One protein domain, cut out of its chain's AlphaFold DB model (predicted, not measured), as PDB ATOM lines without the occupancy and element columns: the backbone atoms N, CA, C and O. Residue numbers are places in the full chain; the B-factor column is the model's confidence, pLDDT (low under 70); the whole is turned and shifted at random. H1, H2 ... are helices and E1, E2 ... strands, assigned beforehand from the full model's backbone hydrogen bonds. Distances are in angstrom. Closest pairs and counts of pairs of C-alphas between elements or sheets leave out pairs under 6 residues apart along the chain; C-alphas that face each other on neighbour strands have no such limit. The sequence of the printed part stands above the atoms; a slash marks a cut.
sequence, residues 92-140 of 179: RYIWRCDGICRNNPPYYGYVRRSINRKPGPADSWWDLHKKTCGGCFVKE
ATOM      1  N   ARG A  92      11.216  -5.440 -48.748       83.94
ATOM      2  CA  ARG A  92      10.073  -6.236 -48.267       83.94
ATOM      3  C   ARG A  92       9.969  -6.350 -46.747       83.94
ATOM      4  O   ARG A  92       8.943  -6.796 -46.242       83.94
ATOM      5  N   TYR A  93      11.029  -6.021 -46.012       88.88
ATOM      6  CA  TYR A  93      11.008  -6.074 -44.556       88.88
ATOM      7  C   TYR A  93      10.661  -4.697 -44.014       88.88
ATOM      8  O   TYR A  93      11.429  -3.746 -44.169       88.88
ATOM      9  N   ILE A  94       9.485  -4.604 -43.406       92.56
ATOM     10  CA  ILE A  94       8.939  -3.367 -42.867       92.56
ATOM     11  C   ILE A  94       8.911  -3.499 -41.347       92.56
ATOM     12  O   ILE A  94       8.427  -4.491 -40.803       92.56
ATOM     13  N   TRP A  95       9.445  -2.491 -40.670       95.19
ATOM     14  CA  TRP A  95       9.275  -2.298 -39.240       95.19
ATOM     15  C   TRP A  95       8.608  -0.962 -39.000       95.19
ATOM     16  O   TRP A  95       8.855   0.000 -39.735       95.19
ATOM     17  N   ARG A  96       7.825  -0.889 -37.933       96.62
ATOM     18  CA  ARG A  96       7.280   0.361 -37.434       96.62
ATOM     19  C   ARG A  96       7.632   0.516 -35.964       96.62
ATOM     20  O   ARG A  96       7.524  -0.433 -35.192       96.62
ATOM     21  N   CYS A  97       8.119   1.694 -35.600       97.25
ATOM     22  CA  CYS A  97       8.333   2.062 -34.209       97.25
ATOM     23  C   CYS A  97       6.985   2.093 -33.481       97.25
ATOM     24  O   CYS A  97       5.983   2.484 -34.077       97.25
ATOM     25  N   ASP A  98       6.951   1.691 -32.217       96.50
ATOM     26  CA  ASP A  98       5.779   1.801 -31.345       96.50
ATOM     27  C   ASP A  98       5.725   3.123 -30.553       96.50
ATOM     28  O   ASP A  98       4.691   3.430 -29.967       96.50
ATOM     29  N   GLY A  99       6.793   3.927 -30.586       96.44
ATOM     30  CA  GLY A  99       6.902   5.190 -29.854       96.44
ATOM     31  C   GLY A  99       6.353   6.422 -30.586       96.44
ATOM     32  O   GLY A  99       5.746   6.341 -31.657       96.44
ATOM     33  N   ILE A 100       6.624   7.606 -30.022       96.75
ATOM     34  CA  ILE A 100       6.049   8.889 -30.469       96.75
ATOM     35  C   ILE A 100       6.359   9.252 -31.929       96.75
ATOM     36  O   ILE A 100       5.581   9.959 -32.567       96.75
ATOM     37  N   CYS A 101       7.453   8.737 -32.503       96.56
ATOM     38  CA  CYS A 101       7.818   9.034 -33.889       96.56
ATOM     39  C   CYS A 101       6.823   8.480 -34.924       96.56
ATOM     40  O   CYS A 101       6.885   8.880 -36.086       96.56
ATOM     41  N   ARG A 102       5.867   7.627 -34.521       95.62
ATOM     42  CA  ARG A 102       4.741   7.197 -35.370       95.62
ATOM     43  C   ARG A 102       3.910   8.351 -35.909       95.62
ATOM     44  O   ARG A 102       3.347   8.217 -36.991       95.62
ATOM     45  N   ASN A 103       3.850   9.448 -35.161       94.50
ATOM     46  CA  ASN A 103       3.033  10.613 -35.482       94.50
ATOM     47  C   ASN A 103       3.862  11.756 -36.083       94.50
ATOM     48  O   ASN A 103       3.305  12.791 -36.430       94.50
ATOM     49  N   ASN A 104       5.180  11.568 -36.223       91.81
ATOM     50  CA  ASN A 104       6.086  12.622 -36.654       91.81
ATOM     51  C   ASN A 104       6.529  12.404 -38.109       91.81
ATOM     52  O   ASN A 104       7.016  11.316 -38.454       91.81
ATOM     53  N   PRO A 105       6.417  13.432 -38.969       88.44
ATOM     54  CA  PRO A 105       6.996  13.383 -40.299       88.44
ATOM     55  C   PRO A 105       8.536  13.346 -40.231       88.44
ATOM     56  O   PRO A 105       9.131  13.732 -39.222       88.44
ATOM     57  N   PRO A 106       9.207  12.897 -41.304       90.38
ATOM     58  CA  PRO A 106       8.620  12.399 -42.553       90.38
ATOM     59  C   PRO A 106       8.333  10.887 -42.538       90.38
ATOM     60  O   PRO A 106       7.669  10.379 -43.437       90.38
ATOM     61  N   TYR A 107       8.846  10.151 -41.547       92.38
ATOM     62  CA  TYR A 107       8.890   8.685 -41.595       92.38
ATOM     63  C   TYR A 107       7.715   7.995 -40.901       92.38
ATOM     64  O   TYR A 107       7.476   6.818 -41.171       92.38
ATOM     65  N   TYR A 108       6.998   8.678 -39.999       95.06
ATOM     66  CA  TYR A 108       5.857   8.114 -39.259       95.06
ATOM     67  C   TYR A 108       6.180   6.762 -38.589       95.06
ATOM     68  O   TYR A 108       5.371   5.827 -38.540       95.06
ATOM     69  N   GLY A 109       7.418   6.654 -38.093       94.38
ATOM     70  CA  GLY A 109       7.974   5.476 -37.434       94.38
ATOM     71  C   GLY A 109       8.337   4.309 -38.356       94.38
ATOM     72  O   GLY A 109       8.766   3.279 -37.844       94.38
ATOM     73  N   TYR A 110       8.188   4.416 -39.678       94.50
ATOM     74  CA  TYR A 110       8.488   3.318 -40.597       94.50
ATOM     75  C   TYR A 110       9.972   3.208 -40.949       94.50
ATOM     76  O   TYR A 110      10.642   4.190 -41.260       94.50
ATOM     77  N   VAL A 111      10.453   1.967 -41.019       92.88
ATOM     78  CA  VAL A 111      11.738   1.601 -41.618       92.88
ATOM     79  C   VAL A 111      11.509   0.438 -42.575       92.88
ATOM     80  O   VAL A 111      10.979  -0.599 -42.182       92.88
ATOM     81  N   ARG A 112      11.931   0.590 -43.834       89.25
ATOM     82  CA  ARG A 112      11.842  -0.454 -44.866       89.25
ATOM     83  C   ARG A 112      13.241  -0.892 -45.287       89.25
ATOM     84  O   ARG A 112      14.080  -0.046 -45.593       89.25
ATOM     85  N   ARG A 113      13.515  -2.199 -45.316       87.06
ATOM     86  CA  ARG A 113      14.825  -2.755 -45.708       87.06
ATOM     87  C   ARG A 113      14.678  -3.939 -46.649       87.06
ATOM     88  O   ARG A 113      13.686  -4.662 -46.613       87.06
ATOM     89  N   SER A 114      15.711  -4.161 -47.457       81.25
ATOM     90  CA  SER A 114      15.826  -5.332 -48.336       81.25
ATOM     91  C   SER A 114      16.360  -6.583 -47.638       81.25
ATOM     92  O   SER A 114      16.257  -7.683 -48.173       81.25
ATOM     93  N   ILE A 115      16.880  -6.432 -46.420       83.19
ATOM     94  CA  ILE A 115      17.359  -7.519 -45.563       83.19
ATOM     95  C   ILE A 115      16.538  -7.570 -44.279       83.19
ATOM     96  O   ILE A 115      16.119  -6.523 -43.785       83.19
ATOM     97  N   ASN A 116      16.337  -8.764 -43.716       89.88
ATOM     98  CA  ASN A 116      15.574  -8.975 -42.481       89.88
ATOM     99  C   ASN A 116      16.373  -8.561 -41.229       89.88
ATOM    100  O   ASN A 116      16.620  -9.376 -40.344       89.88
ATOM    101  N   ARG A 117      16.814  -7.301 -41.164       92.00
ATOM    102  CA  ARG A 117      17.572  -6.750 -40.036       92.00
ATOM    103  C   ARG A 117      16.729  -5.734 -39.278       92.00
ATOM    104  O   ARG A 117      16.459  -4.650 -39.791       92.00
ATOM    105  N   LYS A 118      16.359  -6.062 -38.038       94.06
ATOM    106  CA  LYS A 118      15.673  -5.122 -37.144       94.06
ATOM    107  C   LYS A 118      16.515  -3.841 -36.982       94.06
ATOM    108  O   LYS A 118      17.740  -3.950 -36.871       94.06
ATOM    109  N   PRO A 119      15.901  -2.642 -36.995       96.44
ATOM    110  CA  PRO A 119      16.619  -1.416 -36.670       96.44
ATOM    111  C   PRO A 119      17.264  -1.485 -35.284       96.44
ATOM    112  O   PRO A 119      16.659  -2.022 -34.353       96.44
ATOM    113  N   GLY A 120      18.491  -0.981 -35.168       95.44
ATOM    114  CA  GLY A 120      19.278  -1.108 -33.945       95.44
ATOM    115  C   GLY A 120      20.581  -0.301 -33.972       95.44
ATOM    116  O   GLY A 120      20.791   0.469 -34.905       95.44
ATOM    117  N   PRO A 121      21.485  -0.514 -32.996       95.81
ATOM    118  CA  PRO A 121      22.692   0.303 -32.789       95.81
ATOM    119  C   PRO A 121      23.651   0.434 -33.977       95.81
ATOM    120  O   PRO A 121      24.432   1.372 -34.028       95.81
ATOM    121  N   ALA A 122      23.597  -0.481 -34.948       92.38
ATOM    122  CA  ALA A 122      24.399  -0.393 -36.169       92.38
ATOM    123  C   ALA A 122      23.886   0.662 -37.173       92.38
ATOM    124  O   ALA A 122      24.533   0.915 -38.187       92.38
ATOM    125  N   ASP A 123      22.698   1.230 -36.956       92.38
ATOM    126  CA  ASP A 123      22.153   2.300 -37.786       92.38
ATOM    127  C   ASP A 123      22.648   3.665 -37.290       92.38
ATOM    128  O   ASP A 123      22.501   3.992 -36.116       92.38
ATOM    129  N   SER A 124      23.179   4.497 -38.190       93.19
ATOM    130  CA  SER A 124      23.774   5.803 -37.849       93.19
ATOM    131  C   SER A 124      22.821   6.774 -37.140       93.19
ATOM    132  O   SER A 124      23.259   7.668 -36.426       93.19
ATOM    133  N   TRP A 125      21.512   6.599 -37.321       94.12
ATOM    134  CA  TRP A 125      20.461   7.409 -36.701       94.12
ATOM    135  C   TRP A 125      19.926   6.821 -35.382       94.12
ATOM    136  O   TRP A 125      19.070   7.438 -34.744       94.12
ATOM    137  N   TRP A 126      20.392   5.638 -34.961       96.19
ATOM    138  CA  TRP A 126      19.831   4.907 -33.821       96.19
ATOM    139  C   TRP A 126      19.932   5.677 -32.507       96.19
ATOM    140  O   TRP A 126      18.940   5.784 -31.787       96.19
ATOM    141  N   ASP A 127      21.098   6.249 -32.208       96.19
ATOM    142  CA  ASP A 127      21.315   6.977 -30.954       96.19
ATOM    143  C   ASP A 127      20.433   8.219 -30.857       96.19
ATOM    144  O   ASP A 127      19.909   8.532 -29.785       96.19
ATOM    145  N   LEU A 128      20.213   8.897 -31.987       95.56
ATOM    146  CA  LEU A 128      19.279  10.013 -32.061       95.56
ATOM    147  C   LEU A 128      17.852   9.532 -31.794       95.56
ATOM    148  O   LEU A 128      17.190  10.078 -30.918       95.56
ATOM    149  N   HIS A 129      17.400   8.481 -32.483       96.94
ATOM    150  CA  HIS A 129      16.069   7.906 -32.275       96.94
ATOM    151  C   HIS A 129      15.851   7.445 -30.826       96.94
ATOM    152  O   HIS A 129      14.786   7.673 -30.253       96.94
ATOM    153  N   LYS A 130      16.856   6.819 -30.204       96.50
ATOM    154  CA  LYS A 130      16.789   6.385 -28.804       96.50
ATOM    155  C   LYS A 130      16.594   7.573 -27.858       96.50
ATOM    156  O   LYS A 130      15.818   7.456 -26.919       96.50
ATOM    157  N   LYS A 131      17.261   8.704 -28.118       96.75
ATOM    158  CA  LYS A 131      17.142   9.933 -27.316       96.75
ATOM    159  C   LYS A 131      15.822  10.673 -27.544       96.75
ATOM    160  O   LYS A 131      15.263  11.198 -26.592       96.75
ATOM    161  N   THR A 132      15.344  10.744 -28.786       96.00
ATOM    162  CA  THR A 132      14.190  11.585 -29.153       96.00
ATOM    163  C   THR A 132      12.859  10.848 -29.148       96.00
ATOM    164  O   THR A 132      11.823  11.486 -29.009       96.00
ATOM    165  N   CYS A 133      12.860   9.524 -29.307       96.69
ATOM    166  CA  CYS A 133      11.650   8.707 -29.320       96.69
ATOM    167  C   CYS A 133      11.684   7.588 -28.278       96.69
ATOM    168  O   CYS A 133      10.676   7.360 -27.616       96.69
ATOM    169  N   GLY A 134      12.787   6.838 -28.189       95.06
ATOM    170  CA  GLY A 134      12.943   5.722 -27.243       95.06
ATOM    171  C   GLY A 134      12.082   4.477 -27.515       95.06
ATOM    172  O   GLY A 134      12.186   3.506 -26.771       95.06
ATOM    173  N   GLY A 135      11.261   4.475 -28.571       96.00
ATOM    174  CA  GLY A 135      10.381   3.354 -28.909       96.00
ATOM    175  C   GLY A 135      11.111   2.130 -29.471       96.00
ATOM    176  O   GLY A 135      12.280   2.184 -29.866       96.00
ATOM    177  N   CYS A 136      10.399   1.012 -29.545       96.25
ATOM    178  CA  CYS A 136      10.851  -0.242 -30.122       96.25
ATOM    179  C   CYS A 136      10.287  -0.446 -31.534       96.25
ATOM    180  O   CYS A 136       9.126  -0.184 -31.829       96.25
ATOM    181  N   PHE A 137      11.116  -0.979 -32.431       96.81
ATOM    182  CA  PHE A 137      10.674  -1.341 -33.777       96.81
ATOM    183  C   PHE A 137      10.050  -2.737 -33.795       96.81
ATOM    184  O   PHE A 137      10.736  -3.742 -33.567       96.81
ATOM    185  N   VAL A 138       8.764  -2.796 -34.119       95.25
ATOM    186  CA  VAL A 138       8.002  -4.032 -34.313       95.25
ATOM    187  C   VAL A 138       7.973  -4.351 -35.802       95.25
ATOM    188  O   VAL A 138       7.855  -3.457 -36.639       95.25
ATOM    189  N   LYS A 139       8.154  -5.626 -36.153       93.31
ATOM    190  CA  LYS A 139       8.078  -6.061 -37.549       93.31
ATOM    191  C   LYS A 139       6.613  -6.058 -37.972       93.31
ATOM    192  O   LYS A 139       5.803  -6.721 -37.335       93.31
ATOM    193  N   GLU A 140       6.298  -5.342 -39.041       89.25
ATOM    194  CA  GLU A 140       4.961  -5.385 -39.624       89.25
ATOM    195  C   GLU A 140       4.763  -6.759 -40.278       89.25
ATOM    196  O   GLU A 140       5.648  -7.269 -40.983       89.25
TER     197      GLU A 140
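What this domain is: This is residues 92 to 140 of the 179 residues of the protein "SprT-like family protein" of Cryptosporidium meleagridis (UniProt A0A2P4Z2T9). A small antiparallel sheet, E2-E1-E3, makes one side; a wide loop, residues 114 to 125, arches from E2 to H2, and short H1 lies past the end of E1. The 49 printed residues, under half in named elements, run E1, H1, E2, H2, E3: mixed class, two helices, three strands. The whole is compact, radius of gyration of the C-alphas 10.0 A, spans 25 by 21 by 16 A.

Where its parts are: E1, residues 93 to 97, begins at C-alpha 93 (11.008, -6.074, -44.556) and is 13.4 A long. H1 is 100 to 103, 6.1 A; E2 110 to 113, 10.2 A; H2 126 to 132, 9.9 A. E3, 137 to 139, 6.6 A, ends at C-alpha 139 (8.078, -6.061, -37.549).

How they stand to each other: E1 is antiparallel to E2 at 155 degrees, N 111 to O 95 2.8 A, and to E3 at 142 degrees, N 96 to O 138 2.9 A. E2, H2, E3 form a split strand-helix-strand unit, its two strands running the same way with E1 between them, its crossover right-handed. Neither helix is on the sheet; H1 and H2 are only just apart, closest C-alphas 8.3 A. In H2 every O i to N i+4 pair is within hydrogen-bond range; H1 is too short for one.

The domain as a whole: The C-alphas farthest apart, Arg 92 and Lys 131, are 27.4 A apart. E2 to H2 is a long link; the printed part has no cut, and no printed residue is under 70 in pLDDT.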